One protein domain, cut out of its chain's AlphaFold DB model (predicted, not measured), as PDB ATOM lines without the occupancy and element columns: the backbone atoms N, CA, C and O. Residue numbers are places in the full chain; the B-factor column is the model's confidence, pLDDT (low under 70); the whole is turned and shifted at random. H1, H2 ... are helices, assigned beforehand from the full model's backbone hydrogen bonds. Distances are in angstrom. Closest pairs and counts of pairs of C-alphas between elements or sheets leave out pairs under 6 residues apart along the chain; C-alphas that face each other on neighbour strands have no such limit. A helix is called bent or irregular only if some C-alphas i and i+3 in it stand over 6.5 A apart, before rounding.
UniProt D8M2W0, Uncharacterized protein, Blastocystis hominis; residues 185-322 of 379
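This is residues 185 to 322 of the 379 residues of an uncharacterized protein of Blastocystis hominis (UniProt D8M2W0). Five helices, H1 to H5, form an up-and-down bundle with H4 in its core; H1, H2, H3 and H5 are set round H4, and the shorter H6 packs on H4 and the first turns of H2. H7, a short last turn, is near H5 at the edge of the whole. The printed part has 138 residues with seven named helices, H1 to H7 in order, and no named strand: all helix. It is compact, with a radius of gyration of the C-alphas of 14.5 A and spans of 45 by 32 by 27 A.

H1, residues 185 to 203, begins with C-alpha 185 at (29.877, -19.572, 18.645) and is 28.7 A long; it is only just irregular, with C-alphas 185 and 188 6.8 A apart. H2, residues 210 to 230, is 29.4 A long. H3, residues 236 to 257, is the longest at 33.7 A, and only just irregular, with C-alphas 253 and 256 6.8 A apart. H4 is residues 266 to 281, 22.9 A, from C-alpha 266 at (6.921, -16.470, -5.482). H5 is residues 285 to 299, 20.9 A. H6 is residues 304 to 313, 13.9 A, and H7 is residues 319 to 322, 5.6 A, ending at (14.574, 7.798, -6.873).

H4 is the hub, touching five helices. H1 touches it with residues 199 to 203 alone; the closest C-alphas, of Phe 202 and Ala 267, are 4.8 A apart. H2 touches H4 at a steep tilt of 42 degrees, the same way, closest at the C-alphas of Ser 221 and Val 274, 5.2 A. H3 and H4 form a hairpin, closest at the C-alphas of Leu 244 and Leu 275, 6.6 A. H4 and H5 form another, at a shallow tilt of 23 degrees, with the C-alphas of Cys 279 and Leu 285 closest at 5.1 A. H6 touches H4, closest at the C-alphas of Leu 269 and Leu 306, 6.3 A. The hairpin H1 and H2 has a shallow tilt of 6 degrees, with Met 198 and Phe 220 closest, C-alphas 6.5 A apart. H5 and H7 are close but not clearly touching. Every O i to N i+4 pair is within hydrogen-bond range in H2, H4, H5 and H6, against 14 of 15 in H1 and 16 of 18 in H3; H7 is too short for such a pair.

The C-alphas of Glu 185 and Lys 260 are the two farthest apart, 45.2 A. The printed part has no cut, and no link is long. Mean pLDDT of the printed part is 74.9; residues 253 to 263 and 314 to 322 are among those under 70.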
ATOM      1  N   GLU A 185      29.599 -18.470  19.580       67.56
ATOM      2  CA  GLU A 185      29.877 -19.572  18.645       67.56
ATOM      3  C   GLU A 185      28.615 -20.229  18.052       67.56
ATOM      4  O   GLU A 185      28.649 -20.750  16.940       67.56
ATOM      5  N   THR A 186      27.487 -20.208  18.770       69.31
ATOM      6  CA  THR A 186      26.217 -20.800  18.306       69.31
ATOM      7  C   THR A 186      25.348 -19.838  17.495       69.31
ATOM      8  O   THR A 186      24.453 -20.291  16.782       69.31
ATOM      9  N   ILE A 187      25.608 -18.527  17.541       73.25
ATOM     10  CA  ILE A 187      24.780 -17.526  16.849       73.25
ATOM     11  C   ILE A 187      24.841 -17.648  15.313       73.25
ATOM     12  O   ILE A 187      23.772 -17.624  14.698       73.25
ATOM     13  N   PRO A 188      26.002 -17.885  14.663       76.81
ATOM     14  CA  PRO A 188      26.048 -18.146  13.221       76.81
ATOM     15  C   PRO A 188      25.222 -19.373  12.804       76.81
ATOM     16  O   PRO A 188      24.568 -19.360  11.761       76.81
ATOM     17  N   ALA A 189      25.176 -20.415  13.643       72.25
ATOM     18  CA  ALA A 189      24.342 -21.591  13.397       72.25
ATOM     19  C   ALA A 189      22.839 -21.276  13.532       72.25
ATOM     20  O   ALA A 189      22.039 -21.765  12.736       72.25
ATOM     21  N   VAL A 190      22.449 -20.415  14.482       72.69
ATOM     22  CA  VAL A 190      21.067 -19.910  14.604       72.69
ATOM     23  C   VAL A 190      20.675 -19.069  13.382       72.69
ATOM     24  O   VAL A 190      19.589 -19.268  12.841       72.69
ATOM     25  N   LEU A 191      21.559 -18.186  12.903       78.75
ATOM     26  CA  LEU A 191      21.335 -17.396  11.687       78.75
ATOM     27  C   LEU A 191      21.155 -18.301  10.455       78.75
ATOM     28  O   LEU A 191      20.175 -18.162   9.725       78.75
ATOM     29  N   SER A 192      22.043 -19.281  10.265       77.19
ATOM     30  CA  SER A 192      21.955 -20.259   9.171       77.19
ATOM     31  C   SER A 192      20.674 -21.106   9.234       77.19
ATOM     32  O   SER A 192      20.022 -21.328   8.209       77.19
ATOM     33  N   ALA A 193      20.245 -21.519  10.432       72.06
ATOM     34  CA  ALA A 193      18.989 -22.243  10.628       72.06
ATOM     35  C   ALA A 193      17.752 -21.378  10.316       72.06
ATOM     36  O   ALA A 193      16.792 -21.876   9.725       72.06
ATOM     37  N   LEU A 194      17.772 -20.084  10.660       76.38
ATOM     38  CA  LEU A 194      16.709 -19.137  10.308       76.38
ATOM     39  C   LEU A 194      16.623 -18.908   8.795       76.38
ATOM     40  O   LEU A 194      15.524 -18.968   8.246       76.38
ATOM     41  N   LEU A 195      17.759 -18.723   8.117       81.75
ATOM     42  CA  LEU A 195      17.824 -18.582   6.657       81.75
ATOM     43  C   LEU A 195      17.326 -19.857   5.953       81.75
ATOM     44  O   LEU A 195      16.466 -19.784   5.074       81.75
ATOM     45  N   SER A 196      17.738 -21.035   6.429       76.81
ATOM     46  CA  SER A 196      17.238 -22.331   5.941       76.81
ATOM     47  C   SER A 196      15.722 -22.485   6.141       76.81
ATOM     48  O   SER A 196      15.009 -22.964   5.258       76.81
ATOM     49  N   CYS A 197      15.194 -22.063   7.297       75.88
ATOM     50  CA  CYS A 197      13.760 -22.104   7.592       75.88
ATOM     51  C   CYS A 197      12.962 -21.123   6.716       75.88
ATOM     52  O   CYS A 197      11.879 -21.464   6.233       75.88
ATOM     53  N   MET A 198      13.515 -19.935   6.457       86.69
ATOM     54  CA  MET A 198      12.958 -18.944   5.539       86.69
ATOM     55  C   MET A 198      12.850 -19.512   4.119       86.69
ATOM     56  O   MET A 198      11.753 -19.524   3.562       86.69
ATOM     57  N   GLN A 199      13.937 -20.066   3.571       85.06
ATOM     58  CA  GLN A 199      13.952 -20.704   2.248       85.06
ATOM     59  C   GLN A 199      12.919 -21.835   2.143       85.06
ATOM     60  O   GLN A 199      12.107 -21.859   1.215       85.06
ATOM     61  N   GLN A 200      12.879 -22.740   3.128       76.75
ATOM     62  CA  GLN A 200      11.877 -23.810   3.189       76.75
ATOM     63  C   GLN A 200      10.451 -23.243   3.217       76.75
ATOM     64  O   GLN A 200       9.600 -23.682   2.444       76.75
ATOM     65  N   SER A 201      10.184 -22.228   4.041       76.94
ATOM     66  CA  SER A 201       8.873 -21.575   4.115       76.94
ATOM     67  C   SER A 201       8.485 -20.865   2.813       76.94
ATOM     68  O   SER A 201       7.312 -20.900   2.426       76.94
ATOM     69  N   PHE A 202       9.437 -20.252   2.108       84.56
ATOM     70  CA  PHE A 202       9.209 -19.585   0.826       84.56
ATOM     71  C   PHE A 202       9.014 -20.574  -0.329       84.56
ATOM     72  O   PHE A 202       8.140 -20.339  -1.157       84.56
ATOM     73  N   SER A 203       9.684 -21.732  -0.331       80.06
ATOM     74  CA  SER A 203       9.447 -22.805  -1.320       80.06
ATOM     75  C   SER A 203       8.002 -23.340  -1.329       80.06
ATOM     76  O   SER A 203       7.537 -23.902  -2.320       80.06
ATOM     77  N   LEU A 204       7.258 -23.134  -0.234       79.12
ATOM     78  CA  LEU A 204       5.839 -23.486  -0.121       79.12
ATOM     79  C   LEU A 204       4.895 -22.434  -0.737       79.12
ATOM     80  O   LEU A 204       3.687 -22.672  -0.799       79.12
ATOM     81  N   LEU A 205       5.399 -21.272  -1.171       79.50
ATOM     82  CA  LEU A 205       4.609 -20.249  -1.861       79.50
ATOM     83  C   LEU A 205       4.348 -20.683  -3.310       79.50
ATOM     84  O   LEU A 205       5.228 -20.640  -4.162       79.50
ATOM     85  N   LYS A 206       3.108 -21.098  -3.586       78.75
ATOM     86  CA  LYS A 206       2.659 -21.545  -4.919       78.75
ATOM     87  C   LYS A 206       1.910 -20.471  -5.716       78.75
ATOM     88  O   LYS A 206       1.534 -20.718  -6.856       78.75
ATOM     89  N   THR A 207       1.651 -19.315  -5.111       78.19
ATOM     90  CA  THR A 207       0.851 -18.224  -5.680       78.19
ATOM     91  C   THR A 207       1.527 -16.878  -5.428       78.19
ATOM     92  O   THR A 207       2.259 -16.709  -4.455       78.19
ATOM     93  N   TYR A 208       1.238 -15.898  -6.284       76.12
ATOM     94  CA  TYR A 208       1.678 -14.505  -6.134       76.12
ATOM     95  C   TYR A 208       0.769 -13.689  -5.190       76.12
ATOM     96  O   TYR A 208       0.616 -12.478  -5.340       76.12
ATOM     97  N   GLU A 209       0.106 -14.344  -4.233       75.25
ATOM     98  CA  GLU A 209      -0.791 -13.669  -3.296       75.25
ATOM     99  C   GLU A 209       0.010 -12.883  -2.250       75.25
ATOM    100  O   GLU A 209       0.676 -13.448  -1.381       75.25
ATOM    101  N   MET A 210      -0.095 -11.552  -2.301       78.81
ATOM    102  CA  MET A 210       0.696 -10.668  -1.441       78.81
ATOM    103  C   MET A 210       0.389 -10.806   0.053       78.81
ATOM    104  O   MET A 210       1.279 -10.587   0.865       78.81
ATOM    105  N   ALA A 211      -0.833 -11.172   0.453       71.44
ATOM    106  CA  ALA A 211      -1.192 -11.289   1.870       71.44
ATOM    107  C   ALA A 211      -0.414 -12.407   2.611       71.44
ATOM    108  O   ALA A 211       0.283 -12.082   3.577       71.44
ATOM    109  N   PRO A 212      -0.451 -13.689   2.181       71.75
ATOM    110  CA  PRO A 212       0.355 -14.744   2.802       71.75
ATOM    111  C   PRO A 212       1.863 -14.562   2.566       71.75
ATOM    112  O   PRO A 212       2.659 -14.964   3.414       71.75
ATOM    113  N   MET A 213       2.271 -13.939   1.452       80.81
ATOM    114  CA  MET A 213       3.677 -13.607   1.200       80.81
ATOM    115  C   MET A 213       4.193 -12.580   2.219       80.81
ATOM    116  O   MET A 213       5.148 -12.869   2.937       80.81
ATOM    117  N   ASN A 214       3.520 -11.432   2.361       75.75
ATOM    118  CA  ASN A 214       3.910 -10.361   3.284       75.75
ATOM    119  C   ASN A 214       3.958 -10.827   4.743       75.75
ATOM    120  O   ASN A 214       4.863 -10.428   5.466       75.75
ATOM    121  N   GLN A 215       3.039 -11.698   5.177       74.75
ATOM    122  CA  GLN A 215       3.084 -12.274   6.528       74.75
ATOM    123  C   GLN A 215       4.394 -13.027   6.798       74.75
ATOM    124  O   GLN A 215       4.983 -12.867   7.866       74.75
ATOM    125  N   LYS A 216       4.872 -13.824   5.832       74.38
ATOM    126  CA  LYS A 216       6.145 -14.541   5.967       74.38
ATOM    127  C   LYS A 216       7.345 -13.605   5.833       74.38
ATOM    128  O   LYS A 216       8.276 -13.735   6.618       74.38
ATOM    129  N   VAL A 217       7.318 -12.671   4.879       77.31
ATOM    130  CA  VAL A 217       8.386 -11.674   4.684       77.31
ATOM    131  C   VAL A 217       8.621 -10.889   5.971       77.31
ATOM    132  O   VAL A 217       9.723 -10.948   6.502       77.31
ATOM    133  N   LEU A 218       7.576 -10.261   6.525       77.25
ATOM    134  CA  LEU A 218       7.667  -9.450   7.744       77.25
ATOM    135  C   LEU A 218       8.119 -10.267   8.963       77.25
ATOM    136  O   LEU A 218       8.838  -9.752   9.817       77.25
ATOM    137  N   LEU A 219       7.714 -11.540   9.054       75.81
ATOM    138  CA  LEU A 219       8.179 -12.448  10.104       75.81
ATOM    139  C   LEU A 219       9.691 -12.693   9.995       75.81
ATOM    140  O   LEU A 219      10.404 -12.535  10.983       75.81
ATOM    141  N   PHE A 220      10.185 -13.070   8.813       76.75
ATOM    142  CA  PHE A 220      11.601 -13.387   8.634       76.75
ATOM    143  C   PHE A 220      12.493 -12.142   8.649       76.75
ATOM    144  O   PHE A 220      13.542 -12.196   9.286       76.75
ATOM    145  N   SER A 221      12.078 -11.011   8.068       78.81
ATOM    146  CA  SER A 221      12.839  -9.756   8.162       78.81
ATOM    147  C   SER A 221      12.952  -9.275   9.614       78.81
ATOM    148  O   SER A 221      14.051  -8.948  10.058       78.81
ATOM    149  N   SER A 222      11.872  -9.358  10.403       72.44
ATOM    150  CA  SER A 222      11.901  -9.035  11.841       72.44
ATOM    151  C   SER A 222      12.802  -9.974  12.651       72.44
ATOM    152  O   SER A 222      13.546  -9.515  13.519       72.44
ATOM    153  N   LEU A 223      12.753 -11.289  12.391       72.06
ATOM    154  CA  LEU A 223      13.586 -12.276  13.092       72.06
ATOM    155  C   LEU A 223      15.075 -12.115  12.759       72.06
ATOM    156  O   LEU A 223      15.904 -12.154  13.668       72.06
ATOM    157  N   LEU A 224      15.413 -11.905  11.483       78.75
ATOM    158  CA  LEU A 224      16.790 -11.687  11.035       78.75
ATOM    159  C   LEU A 224      17.341 -10.368  11.596       78.75
ATOM    160  O   LEU A 224      18.393 -10.382  12.233       78.75
ATOM    161  N   TYR A 225      16.594  -9.264  11.475       77.62
ATOM    162  CA  TYR A 225      16.962  -7.971  12.064       77.62
ATOM    163  C   TYR A 225      17.208  -8.075  13.577       77.62
ATOM    164  O   TYR A 225      18.208  -7.564  14.084       77.62
ATOM    165  N   PHE A 226      16.341  -8.786  14.305       70.44
ATOM    166  CA  PHE A 226      16.508  -9.004  15.741       70.44
ATOM    167  C   PHE A 226      17.777  -9.799  16.074       70.44
ATOM    168  O   PHE A 226      18.494  -9.430  17.000       70.44
ATOM    169  N   VAL A 227      18.076 -10.883  15.349       71.12
ATOM    170  CA  VAL A 227      19.285 -11.685  15.609       71.12
ATOM    171  C   VAL A 227      20.554 -10.886  15.320       71.12
ATOM    172  O   VAL A 227      21.464 -10.899  16.142       71.12
ATOM    173  N   ILE A 228      20.591 -10.142  14.212       75.56
ATOM    174  CA  ILE A 228      21.738  -9.307  13.833       75.56
ATOM    175  C   ILE A 228      21.970  -8.202  14.879       75.56
ATOM    176  O   ILE A 228      23.052  -8.110  15.454       75.56
ATOM    177  N   THR A 229      20.940  -7.414  15.211       76.69
ATOM    178  CA  THR A 229      21.069  -6.284  16.159       76.69
ATOM    179  C   THR A 229      21.346  -6.693  17.607       76.69
ATOM    180  O   THR A 229      21.798  -5.869  18.401       76.69
ATOM    181  N   ARG A 230      21.092  -7.954  17.983       71.25
ATOM    182  CA  ARG A 230      21.391  -8.469  19.330       71.25
ATOM    183  C   ARG A 230      22.842  -8.887  19.536       71.25
ATOM    184  O   ARG A 230      23.249  -8.989  20.691       71.25
ATOM    185  N   PHE A 231      23.600  -9.104  18.462       71.12
ATOM    186  CA  PHE A 231      24.998  -9.536  18.518       71.12
ATOM    187  C   PHE A 231      25.860  -8.712  17.539       71.12
ATOM    188  O   PHE A 231      26.397  -9.273  16.581       71.12
ATOM    189  N   PRO A 232      25.993  -7.387  17.757       68.31
ATOM    190  CA  PRO A 232      26.698  -6.494  16.833       68.31
ATOM    191  C   PRO A 232      28.179  -6.865  16.656       68.31
ATOM    192  O   PRO A 232      28.716  -6.722  15.563       68.31
ATOM    193  N   ASP A 233      28.815  -7.423  17.694       66.81
ATOM    194  CA  ASP A 233      30.230  -7.827  17.691       66.81
ATOM    195  C   ASP A 233      30.556  -8.999  16.737       66.81
ATOM    196  O   ASP A 233      31.719  -9.375  16.600       66.81
ATOM    197  N   LEU A 234      29.543  -9.621  16.117       68.38
ATOM    198  CA  LEU A 234      29.686 -10.799  15.252       68.38
ATOM    199  C   LEU A 234      29.552 -10.498  13.745       68.38
ATOM    200  O   LEU A 234      29.524 -11.441  12.959       68.38
ATOM    201  N   GLU A 235      29.423  -9.227  13.339       79.56
ATOM    202  CA  GLU A 235      29.327  -8.777  11.927       79.56
ATOM    203  C   GLU A 235      28.258  -9.509  11.073       79.56
ATOM    204  O   GLU A 235      28.319  -9.556   9.843       79.56
ATOM    205  N   LEU A 236      27.222 -10.045  11.732       79.88
ATOM    206  CA  LEU A 236      26.193 -10.920  11.145       79.88
ATOM    207  C   LEU A 236      25.367 -10.261  10.031       79.88
ATOM    208  O   LEU A 236      24.726 -10.963   9.248       79.88
ATOM    209  N   GLU A 237      25.356  -8.929   9.980       84.44
ATOM    210  CA  GLU A 237      24.683  -8.141   8.949       84.44
ATOM    211  C   GLU A 237      25.212  -8.498   7.557       84.44
ATOM    212  O   GLU A 237      24.441  -8.954   6.711       84.44
ATOM    213  N   ASN A 238      26.529  -8.384   7.355       85.12
ATOM    214  CA  ASN A 238      27.181  -8.677   6.079       85.12
ATOM    215  C   ASN A 238      26.928 -10.131   5.673       85.12
ATOM    216  O   ASN A 238      26.434 -10.385   4.580       85.12
ATOM    217  N   THR A 239      27.140 -11.081   6.593       84.88
ATOM    218  CA  THR A 239      26.883 -12.511   6.352       84.88
ATOM    219  C   THR A 239      25.436 -12.785   5.923       84.88
ATOM    220  O   THR A 239      25.192 -13.616   5.050       84.88
ATOM    221  N   CYS A 240      24.457 -12.097   6.520       87.19
ATOM    222  CA  CYS A 240      23.051 -12.263   6.159       87.19
ATOM    223  C   CYS A 240      22.724 -11.641   4.792       87.19
ATOM    224  O   CYS A 240      22.057 -12.281   3.976       87.19
ATOM    225  N   LEU A 241      23.200 -10.419   4.529       87.69
ATOM    226  CA  LEU A 241      22.953  -9.707   3.275       87.69
ATOM    227  C   LEU A 241      23.637 -10.393   2.084       87.69
ATOM    228  O   LEU A 241      22.995 -10.578   1.050       87.69
ATOM    229  N   GLU A 242      24.891 -10.828   2.236       86.69
ATOM    230  CA  GLU A 242      25.634 -11.581   1.219       86.69
ATOM    231  C   GLU A 242      24.911 -12.885   0.869       86.69
ATOM    232  O   GLU A 242      24.616 -13.117  -0.301       86.69
ATOM    233  N   HIS A 243      24.512 -13.685   1.864       87.69
ATOM    234  CA  HIS A 243      23.804 -14.942   1.615       87.69
ATOM    235  C   HIS A 243      22.458 -14.736   0.894       87.69
ATOM    236  O   HIS A 243      22.127 -15.458  -0.048       87.69
ATOM    237  N   LEU A 244      21.688 -13.706   1.272       89.81
ATOM    238  CA  LEU A 244      20.458 -13.334   0.561       89.81
ATOM    239  C   LEU A 244      20.737 -12.909  -0.891       89.81
ATOM    240  O   LEU A 244      19.961 -13.238  -1.790       89.81
ATOM    241  N   GLN A 245      21.838 -12.195  -1.143       86.94
ATOM    242  CA  GLN A 245      22.250 -11.837  -2.499       86.94
ATOM    243  C   GLN A 245      22.731 -13.042  -3.313       86.94
ATOM    244  O   GLN A 245      22.438 -13.096  -4.508       86.94
ATOM    245  N   GLU A 246      23.451 -13.993  -2.719       86.38
ATOM    246  CA  GLU A 246      23.896 -15.225  -3.383       86.38
ATOM    247  C   GLU A 246      22.705 -16.056  -3.870       86.38
ATOM    248  O   GLU A 246      22.654 -16.411  -5.049       86.38
ATOM    249  N   GLU A 247      21.707 -16.276  -3.011       86.56
ATOM    250  CA  GLU A 247      20.470 -16.998  -3.343       86.56
ATOM    251  C   GLU A 247      19.699 -16.328  -4.491       86.56
ATOM    252  O   GLU A 247      19.370 -16.961  -5.500       86.56
ATOM    253  N   LEU A 248      19.485 -15.008  -4.403       87.81
ATOM    254  CA  LEU A 248      18.848 -14.247  -5.480       87.81
ATOM    255  C   LEU A 248      19.668 -14.319  -6.778       87.81
ATOM    256  O   LEU A 248      19.104 -14.473  -7.861       87.81
ATOM    257  N   ASN A 249      20.999 -14.247  -6.703       83.50
ATOM    258  CA  ASN A 249      21.869 -14.361  -7.874       83.50
ATOM    259  C   ASN A 249      21.847 -15.761  -8.503       83.50
ATOM    260  O   ASN A 249      21.909 -15.858  -9.735       83.50
ATOM    261  N   ALA A 250      21.729 -16.817  -7.694       82.81
ATOM    262  CA  ALA A 250      21.601 -18.197  -8.145       82.81
ATOM    263  C   ALA A 250      20.283 -18.411  -8.905       82.81
ATOM    264  O   ALA A 250      20.303 -18.907 -10.036       82.81
ATOM    265  N   GLU A 251      19.150 -17.956  -8.357       79.12
ATOM    266  CA  GLU A 251      17.853 -18.041  -9.044       79.12
ATOM    267  C   GLU A 251      17.818 -17.158 -10.306       79.12
ATOM    268  O   GLU A 251      17.366 -17.597 -11.368       79.12
ATOM    269  N   LEU A 252      18.409 -15.953 -10.268       75.31
ATOM    270  CA  LEU A 252      18.586 -15.121 -11.465       75.31
ATOM    271  C   LEU A 252      19.402 -15.827 -12.560       75.31
ATOM    272  O   LEU A 252      19.103 -15.637 -13.741       75.31
ATOM    273  N   GLY A 253      20.397 -16.642 -12.195       67.38
ATOM    274  CA  GLY A 253      21.162 -17.474 -13.129       67.38
ATOM    275  C   GLY A 253      20.327 -18.590 -13.770       67.38
ATOM    276  O   GLY A 253      20.459 -18.845 -14.965       67.38
ATOM    277  N   GLN A 254      19.417 -19.203 -13.011       64.50
ATOM    278  CA  GLN A 254      18.509 -20.254 -13.495       64.50
ATOM    279  C   GLN A 254      17.346 -19.698 -14.342       64.50
ATOM    280  O   GLN A 254      16.850 -20.366 -15.252       64.50
ATOM    281  N   SER A 255      16.949 -18.442 -14.107       53.22
ATOM    282  CA  SER A 255      15.767 -17.793 -14.702       53.22
ATOM    283  C   SER A 255      15.734 -17.694 -16.240       53.22
ATOM    284  O   SER A 255      14.715 -17.294 -16.799       53.22
ATOM    285  N   PHE A 256      16.818 -18.023 -16.953       49.78
ATOM    286  CA  PHE A 256      16.868 -18.011 -18.425       49.78
ATOM    287  C   PHE A 256      16.068 -19.150 -19.089       49.78
ATOM    288  O   PHE A 256      15.909 -19.148 -20.309       49.78
ATOM    289  N   VAL A 257      15.553 -20.106 -18.308       46.31
ATOM    290  CA  VAL A 257      14.863 -21.315 -18.797       46.31
ATOM    291  C   VAL A 257      13.325 -21.179 -18.777       46.31
ATOM    292  O   VAL A 257      12.616 -22.088 -19.206       46.31
ATOM    293  N   HIS A 258      12.763 -20.076 -18.269       43.00
ATOM    294  CA  HIS A 258      11.314 -19.939 -18.033       43.00
ATOM    295  C   HIS A 258      10.627 -18.895 -18.928       43.00
ATOM    296  O   HIS A 258      11.265 -18.043 -19.547       43.00
ATOM    297  N   SER A 259       9.301 -19.025 -19.070       45.41
ATOM    298  CA  SER A 259       8.525 -18.265 -20.058       45.41
ATOM    299  C   SER A 259       8.450 -16.764 -19.731       45.41
ATOM    300  O   SER A 259       8.563 -16.353 -18.579       45.41
ATOM    301  N   LYS A 260       8.222 -15.936 -20.761       49.34
ATOM    302  CA  LYS A 260       8.360 -14.465 -20.724       49.34
ATOM    303  C   LYS A 260       7.476 -13.706 -19.716       49.34
ATOM    304  O   LYS A 260       7.682 -12.505 -19.577       49.34
ATOM    305  N   PHE A 261       6.506 -14.355 -19.068       46.00
ATOM    306  CA  PHE A 261       5.512 -13.701 -18.203       46.00
ATOM    307  C   PHE A 261       5.601 -14.067 -16.709       46.00
ATOM    308  O   PHE A 261       5.133 -13.287 -15.890       46.00
ATOM    309  N   ASP A 262       6.257 -15.178 -16.353       55.88
ATOM    310  CA  ASP A 262       6.384 -15.695 -14.976       55.88
ATOM    311  C   ASP A 262       7.851 -16.040 -14.682       55.88
ATOM    312  O   ASP A 262       8.223 -17.197 -14.478       55.88
ATOM    313  N   ARG A 263       8.735 -15.041 -14.785       64.62
ATOM    314  CA  ARG A 263      10.189 -15.280 -14.755       64.62
ATOM    315  C   ARG A 263      10.781 -15.402 -13.344       64.62
ATOM    316  O   ARG A 263      11.870 -15.953 -13.200       64.62
ATOM    317  N   PHE A 264      10.090 -14.900 -12.326       79.12
ATOM    318  CA  PHE A 264      10.540 -14.924 -10.935       79.12
ATOM    319  C   PHE A 264       9.541 -15.695 -10.087       79.12
ATOM    320  O   PHE A 264       8.352 -15.389 -10.122       79.12
ATOM    321  N   SER A 265      10.006 -16.685  -9.324       85.06
ATOM    322  CA  SER A 265       9.110 -17.477  -8.486       85.06
ATOM    323  C   SER A 265       8.515 -16.639  -7.339       85.06
ATOM    324  O   SER A 265       9.093 -15.627  -6.931       85.06
ATOM    325  N   PRO A 266       7.394 -17.065  -6.732       86.31
ATOM    326  CA  PRO A 266       6.921 -16.470  -5.482       86.31
ATOM    327  C   PRO A 266       7.967 -16.511  -4.352       86.31
ATOM    328  O   PRO A 266       7.948 -15.642  -3.481       86.31
ATOM    329  N   ALA A 267       8.889 -17.484  -4.376       88.88
ATOM    330  CA  ALA A 267      10.002 -17.562  -3.437       88.88
ATOM    331  C   ALA A 267      11.055 -16.473  -3.710       88.88
ATOM    332  O   ALA A 267      11.443 -15.788  -2.765       88.88
ATOM    333  N   PHE A 268      11.423 -16.233  -4.978       90.69
ATOM    334  CA  PHE A 268      12.284 -15.112  -5.379       90.69
ATOM    335  C   PHE A 268      11.752 -13.791  -4.836       90.69
ATOM    336  O   PHE A 268      12.473 -13.043  -4.182       90.69
ATOM    337  N   LEU A 269      10.466 -13.516  -5.089       89.44
ATOM    338  CA  LEU A 269       9.818 -12.278  -4.666       89.44
ATOM    339  C   LEU A 269       9.849 -12.128  -3.144       89.44
ATOM    340  O   LEU A 269      10.207 -11.063  -2.652       89.44
ATOM    341  N   ALA A 270       9.545 -13.190  -2.394       90.50
ATOM    342  CA  ALA A 270       9.593 -13.158  -0.936       90.50
ATOM    343  C   ALA A 270      11.016 -12.892  -0.399       90.50
ATOM    344  O   ALA A 270      11.194 -11.999   0.429       90.50
ATOM    345  N   THR A 271      12.037 -13.585  -0.913       93.62
ATOM    346  CA  THR A 271      13.450 -13.348  -0.555       93.62
ATOM    347  C   THR A 271      13.891 -11.926  -0.906       93.62
ATOM    348  O   THR A 271      14.567 -11.267  -0.117       93.62
ATOM    349  N   PHE A 272      13.461 -11.410  -2.059       92.56
ATOM    350  CA  PHE A 272      13.789 -10.062  -2.519       92.56
ATOM    351  C   PHE A 272      13.154  -8.970  -1.640       92.56
ATOM    352  O   PHE A 272      13.772  -7.932  -1.404       92.56
ATOM    353  N   LEU A 273      11.948  -9.207  -1.111       91.31
ATOM    354  CA  LEU A 273      11.307  -8.314  -0.139       91.31
ATOM    355  C   LEU A 273      11.967  -8.383   1.249       91.31
ATOM    356  O   LEU A 273      12.114  -7.347   1.888       91.31
ATOM    357  N   VAL A 274      12.442  -9.554   1.698       92.06
ATOM    358  CA  VAL A 274      13.247  -9.647   2.936       92.06
ATOM    359  C   VAL A 274      14.558  -8.869   2.793       92.06
ATOM    360  O   VAL A 274      14.926  -8.128   3.702       92.06
ATOM    361  N   LEU A 275      15.238  -8.977   1.644       92.12
ATOM    362  CA  LEU A 275      16.436  -8.179   1.369       92.12
ATOM    363  C   LEU A 275      16.126  -6.673   1.383       92.12
ATOM    364  O   LEU A 275      16.915  -5.905   1.931       92.12
ATOM    365  N   PHE A 276      14.987  -6.250   0.818       89.19
ATOM    366  CA  PHE A 276      14.539  -4.857   0.883       89.19
ATOM    367  C   PHE A 276      14.384  -4.367   2.329       89.19
ATOM    368  O   PHE A 276      14.970  -3.342   2.674       89.19
ATOM    369  N   ASP A 277      13.631  -5.096   3.161       84.81
ATOM    370  CA  ASP A 277      13.392  -4.732   4.563       84.81
ATOM    371  C   ASP A 277      14.710  -4.587   5.332       84.81
ATOM    372  O   ASP A 277      14.953  -3.556   5.954       84.81
ATOM    373  N   LEU A 278      15.603  -5.580   5.239       85.62
ATOM    374  CA  LEU A 278      16.891  -5.550   5.938       85.62
ATOM    375  C   LEU A 278      17.775  -4.394   5.447       85.62
ATOM    376  O   LEU A 278      18.308  -3.648   6.265       85.62
ATOM    377  N   CYS A 279      17.859  -4.160   4.134       83.88
ATOM    378  CA  CYS A 279      18.590  -3.006   3.594       83.88
ATOM    379  C   CYS A 279      17.966  -1.657   3.989       83.88
ATOM    380  O   CYS A 279      18.664  -0.646   4.003       83.88
ATOM    381  N   ALA A 280      16.666  -1.616   4.289       80.38
ATOM    382  CA  ALA A 280      15.985  -0.426   4.787       80.38
ATOM    383  C   ALA A 280      16.123  -0.243   6.311       80.38
ATOM    384  O   ALA A 280      15.941   0.877   6.785       80.38
ATOM    385  N   PHE A 281      16.422  -1.305   7.068       80.56
ATOM    386  CA  PHE A 281      16.693  -1.245   8.507       80.56
ATOM    387  C   PHE A 281      18.158  -0.926   8.838       80.56
ATOM    388  O   PHE A 281      18.410  -0.288   9.856       80.56
ATOM    389  N   PHE A 282      19.105  -1.344   7.992       80.06
ATOM    390  CA  PHE A 282      20.550  -1.118   8.170       80.06
ATOM    391  C   PHE A 282      21.118   0.008   7.279       80.06
ATOM    392  O   PHE A 282      22.321   0.095   7.069       80.06
ATOM    393  N   ASP A 283      20.259   0.844   6.681       79.06
ATOM    394  CA  ASP A 283      20.620   1.903   5.715       79.06
ATOM    395  C   ASP A 283      21.433   1.437   4.473       79.06
ATOM    396  O   ASP A 283      21.854   2.242   3.637       79.06
ATOM    397  N   ALA A 284      21.551   0.123   4.253       79.62
ATOM    398  CA  ALA A 284      22.226  -0.521   3.123       79.62
ATOM    399  C   ALA A 284      21.440  -0.465   1.787       79.62
ATOM    400  O   ALA A 284      21.613  -1.305   0.900       79.62
ATOM    401  N   LEU A 285      20.595   0.552   1.574       79.62
ATOM    402  CA  LEU A 285      19.823   0.741   0.335       79.62
ATOM    403  C   LEU A 285      20.650   0.687  -0.975       79.62
ATOM    404  O   LEU A 285      20.110   0.190  -1.968       79.62
ATOM    405  N   PRO A 286      21.925   1.130  -1.049       76.88
ATOM    406  CA  PRO A 286      22.756   0.941  -2.245       76.88
ATOM    407  C   PRO A 286      22.951  -0.532  -2.645       76.88
ATOM    408  O   PRO A 286      22.961  -0.844  -3.836       76.88
ATOM    409  N   LEU A 287      23.042  -1.445  -1.673       76.44
ATOM    410  CA  LEU A 287      23.186  -2.885  -1.904       76.44
ATOM    411  C   LEU A 287      21.902  -3.467  -2.516       76.44
ATOM    412  O   LEU A 287      21.951  -4.168  -3.529       76.44
ATOM    413  N   PHE A 288      20.740  -3.072  -1.990       82.62
ATOM    414  CA  PHE A 288      19.441  -3.412  -2.575       82.62
ATOM    415  C   PHE A 288      19.265  -2.864  -4.003       82.62
ATOM    416  O   PHE A 288      18.793  -3.574  -4.895       82.62
ATOM    417  N   LYS A 289      19.692  -1.618  -4.253       75.62
ATOM    418  CA  LYS A 289      19.674  -0.986  -5.585       75.62
ATOM    419  C   LYS A 289      20.480  -1.795  -6.619       75.62
ATOM    420  O   LYS A 289      20.018  -1.967  -7.749       75.62
ATOM    421  N   LEU A 290      21.631  -2.358  -6.234       75.75
ATOM    422  CA  LEU A 290      22.419  -3.258  -7.090       75.75
ATOM    423  C   LEU A 290      21.681  -4.574  -7.388       75.75
ATOM    424  O   LEU A 290      21.620  -4.986  -8.548       75.75
ATOM    425  N   SER A 291      21.059  -5.201  -6.384       81.50
ATOM    426  CA  SER A 291      20.233  -6.407  -6.574       81.50
ATOM    427  C   SER A 291      19.031  -6.157  -7.495       81.50
ATOM    428  O   SER A 291      18.709  -6.994  -8.339       81.50
ATOM    429  N   LEU A 292      18.402  -4.983  -7.397       79.94
ATOM    430  CA  LEU A 292      17.310  -4.561  -8.277       79.94
ATOM    431  C   LEU A 292      17.780  -4.381  -9.725       79.94
ATOM    432  O   LEU A 292      17.141  -4.895 -10.645       79.94
ATOM    433  N   TYR A 293      18.930  -3.736  -9.935       73.56
ATOM    434  CA  TYR A 293      19.547  -3.629 -11.258       73.56
ATOM    435  C   TYR A 293      19.925  -5.005 -11.838       73.56
ATOM    436  O   TYR A 293      19.695  -5.260 -13.023       73.56
ATOM    437  N   ALA A 294      20.443  -5.927 -11.020       75.69
ATOM    438  CA  ALA A 294      20.747  -7.296 -11.441       75.69
ATOM    439  C   ALA A 294      19.483  -8.060 -11.878       75.69
ATOM    440  O   ALA A 294      19.492  -8.716 -12.923       75.69
ATOM    441  N   ALA A 295      18.377  -7.927 -11.138       77.94
ATOM    442  CA  ALA A 295      17.097  -8.529 -11.507       77.94
ATOM    443  C   ALA A 295      16.548  -7.954 -12.825       77.94
ATOM    444  O   ALA A 295      16.191  -8.709 -13.728       77.94
ATOM    445  N   PHE A 296      16.541  -6.626 -12.971       73.94
ATOM    446  CA  PHE A 296      16.039  -5.926 -14.161       73.94
ATOM    447  C   PHE A 296      16.885  -6.170 -15.421       73.94
ATOM    448  O   PHE A 296      16.344  -6.373 -16.507       73.94
ATOM    449  N   SER A 297      18.214  -6.163 -15.299       71.31
ATOM    450  CA  SER A 297      19.118  -6.424 -16.429       71.31
ATOM    451  C   SER A 297      19.038  -7.876 -16.902       71.31
ATOM    452  O   SER A 297      19.091  -8.135 -18.107       71.31
ATOM    453  N   ARG A 298      18.849  -8.833 -15.982       70.38
ATOM    454  CA  ARG A 298      18.688 -10.249 -16.334       70.38
ATOM    455  C   ARG A 298      17.281 -10.595 -16.817       70.38
ATOM    456  O   ARG A 298      17.179 -11.490 -17.653       70.38
ATOM    457  N   SER A 299      16.217  -9.910 -16.376       66.69
ATOM    458  CA  SER A 299      14.822 -10.297 -16.667       66.69
ATOM    459  C   SER A 299      14.450 -10.278 -18.156       66.69
ATOM    460  O   SER A 299      13.604 -11.070 -18.577       66.69
ATOM    461  N   GLY A 300      15.079  -9.432 -18.981       56.72
ATOM    462  CA  GLY A 300      14.902  -9.372 -20.448       56.72
ATOM    463  C   GLY A 300      13.536  -8.856 -20.946       56.72
ATOM    464  O   GLY A 300      13.409  -8.440 -22.098       56.72
ATOM    465  N   VAL A 301      12.535  -8.849 -20.067       61.19
ATOM    466  CA  VAL A 301      11.214  -8.213 -20.163       61.19
ATOM    467  C   VAL A 301      10.989  -7.474 -18.837       61.19
ATOM    468  O   VAL A 301      11.551  -7.879 -17.815       61.19
ATOM    469  N   PHE A 302      10.202  -6.395 -18.823       63.62
ATOM    470  CA  PHE A 302       9.892  -5.668 -17.586       63.62
ATOM    471  C   PHE A 302       9.308  -6.603 -16.508       63.62
ATOM    472  O   PHE A 302       8.282  -7.241 -16.761       63.62
ATOM    473  N   PRO A 303       9.921  -6.694 -15.312       70.31
ATOM    474  CA  PRO A 303       9.507  -7.639 -14.282       70.31
ATOM    475  C   PRO A 303       8.317  -7.091 -13.477       70.31
ATOM    476  O   PRO A 303       8.445  -6.732 -12.308       70.31
ATOM    477  N   LEU A 304       7.143  -7.025 -14.112       68.88
ATOM    478  CA  LEU A 304       5.928  -6.426 -13.543       68.88
ATOM    479  C   LEU A 304       5.563  -7.008 -12.166       68.88
ATOM    480  O   LEU A 304       5.233  -6.255 -11.256       68.88
ATOM    481  N   GLN A 305       5.679  -8.327 -11.988       74.38
ATOM    482  CA  GLN A 305       5.402  -9.003 -10.714       74.38
ATOM    483  C   GLN A 305       6.324  -8.524  -9.579       74.38
ATOM    484  O   GLN A 305       5.851  -8.321  -8.465       74.38
ATOM    485  N   LEU A 306       7.607  -8.271  -9.866       79.12
ATOM    486  CA  LEU A 306       8.572  -7.750  -8.891       79.12
ATOM    487  C   LEU A 306       8.231  -6.318  -8.473       79.12
ATOM    488  O   LEU A 306       8.227  -6.000  -7.286       79.12
ATOM    489  N   VAL A 307       7.900  -5.463  -9.442       73.81
ATOM    490  CA  VAL A 307       7.535  -4.064  -9.180       73.81
ATOM    491  C   VAL A 307       6.210  -3.968  -8.423       73.81
ATOM    492  O   VAL A 307       6.116  -3.219  -7.452       73.81
ATOM    493  N   ASN A 308       5.215  -4.772  -8.804       70.50
ATOM    494  CA  ASN A 308       3.938  -4.848  -8.097       70.50
ATOM    495  C   ASN A 308       4.117  -5.386  -6.671       70.50
ATOM    496  O   ASN A 308       3.528  -4.828  -5.748       70.50
ATOM    497  N   ALA A 309       4.953  -6.410  -6.465       78.00
ATOM    498  CA  ALA A 309       5.253  -6.932  -5.134       78.00
ATOM    499  C   ALA A 309       5.897  -5.863  -4.238       78.00
ATOM    500  O   ALA A 309       5.411  -5.631  -3.135       78.00
ATOM    501  N   LEU A 310       6.912  -5.144  -4.734       75.75
ATOM    502  CA  LEU A 310       7.557  -4.037  -4.014       75.75
ATOM    503  C   LEU A 310       6.562  -2.926  -3.645       75.75
ATOM    504  O   LEU A 310       6.492  -2.523  -2.486       75.75
ATOM    505  N   PHE A 311       5.750  -2.472  -4.603       68.56
ATOM    506  CA  PHE A 311       4.774  -1.399  -4.387       68.56
ATOM    507  C   PHE A 311       3.651  -1.782  -3.407       68.56
ATOM    508  O   PHE A 311       3.210  -0.956  -2.603       68.56
ATOM    509  N   LEU A 312       3.177  -3.031  -3.467       70.38
ATOM    510  CA  LEU A 312       2.147  -3.555  -2.566       70.38
ATOM    511  C   LEU A 312       2.690  -3.903  -1.176       70.38
ATOM    512  O   LEU A 312       1.924  -3.889  -0.213       70.38
ATOM    513  N   HIS A 313       3.981  -4.210  -1.067       76.62
ATOM    514  CA  HIS A 313       4.660  -4.451   0.199       76.62
ATOM    515  C   HIS A 313       4.918  -3.138   0.953       76.62
ATOM    516  O   HIS A 313       4.489  -2.992   2.097       76.62
ATOM    517  N   ASN A 314       5.531  -2.145   0.300       68.31
ATOM    518  CA  ASN A 314       5.749  -0.822   0.879       68.31
ATOM    519  C   ASN A 314       5.666   0.267  -0.207       68.31
ATOM    520  O   ASN A 314       6.499   0.374  -1.104       68.31
ATOM    521  N   ARG A 315       4.647   1.131  -0.110       58.62
ATOM    522  CA  ARG A 315       4.388   2.179  -1.114       58.62
ATOM    523  C   ARG A 315       5.506   3.220  -1.210       58.62
ATOM    524  O   ARG A 315       5.728   3.744  -2.293       58.62
ATOM    525  N   GLY A 316       6.219   3.479  -0.111       57.88
ATOM    526  CA  GLY A 316       7.358   4.403  -0.080       57.88
ATOM    527  C   GLY A 316       8.651   3.813  -0.654       57.88
ATOM    528  O   GLY A 316       9.646   4.526  -0.764       57.88
ATOM    529  N   THR A 317       8.670   2.528  -1.028       58.25
ATOM    530  CA  THR A 317       9.845   1.879  -1.625       58.25
ATOM    531  C   THR A 317      10.236   2.512  -2.952       58.25
ATOM    532  O   THR A 317      11.421   2.722  -3.183       58.25
ATOM    533  N   LEU A 318       9.269   2.865  -3.807       56.06
ATOM    534  CA  LEU A 318       9.573   3.506  -5.091       56.06
ATOM    535  C   LEU A 318      10.108   4.935  -4.905       56.06
ATOM    536  O   LEU A 318      11.075   5.302  -5.565       56.06
ATOM    537  N   ASP A 319       9.576   5.698  -3.946       54.72
ATOM    538  CA  ASP A 319      10.065   7.051  -3.635       54.72
ATOM    539  C   ASP A 319      11.521   7.024  -3.115       54.72
ATOM    540  O   ASP A 319      12.350   7.858  -3.493       54.72
ATOM    541  N   ARG A 320      11.866   6.008  -2.306       51.69
ATOM    542  CA  ARG A 320      13.233   5.736  -1.805       51.69
ATOM    543  C   ARG A 320      14.198   5.193  -2.873       51.69
ATOM    544  O   ARG A 320      15.403   5.122  -2.632       51.69
ATOM    545  N   LEU A 321      13.694   4.807  -4.044       53.03
ATOM    546  CA  LEU A 321      14.483   4.313  -5.179       53.03
ATOM    547  C   LEU A 321      14.774   5.397  -6.231       53.03
ATOM    548  O   LEU A 321      15.321   5.073  -7.282       53.03
ATOM    549  N   SER A 322      14.479   6.665  -5.938       49.75
ATOM    550  CA  SER A 322      14.574   7.798  -6.873       49.75
ATOM    551  C   SER A 322      15.954   8.039  -7.513       49.75
ATOM    552  O   SER A 322      16.005   8.608  -8.596       49.75
TER     553      SER A 322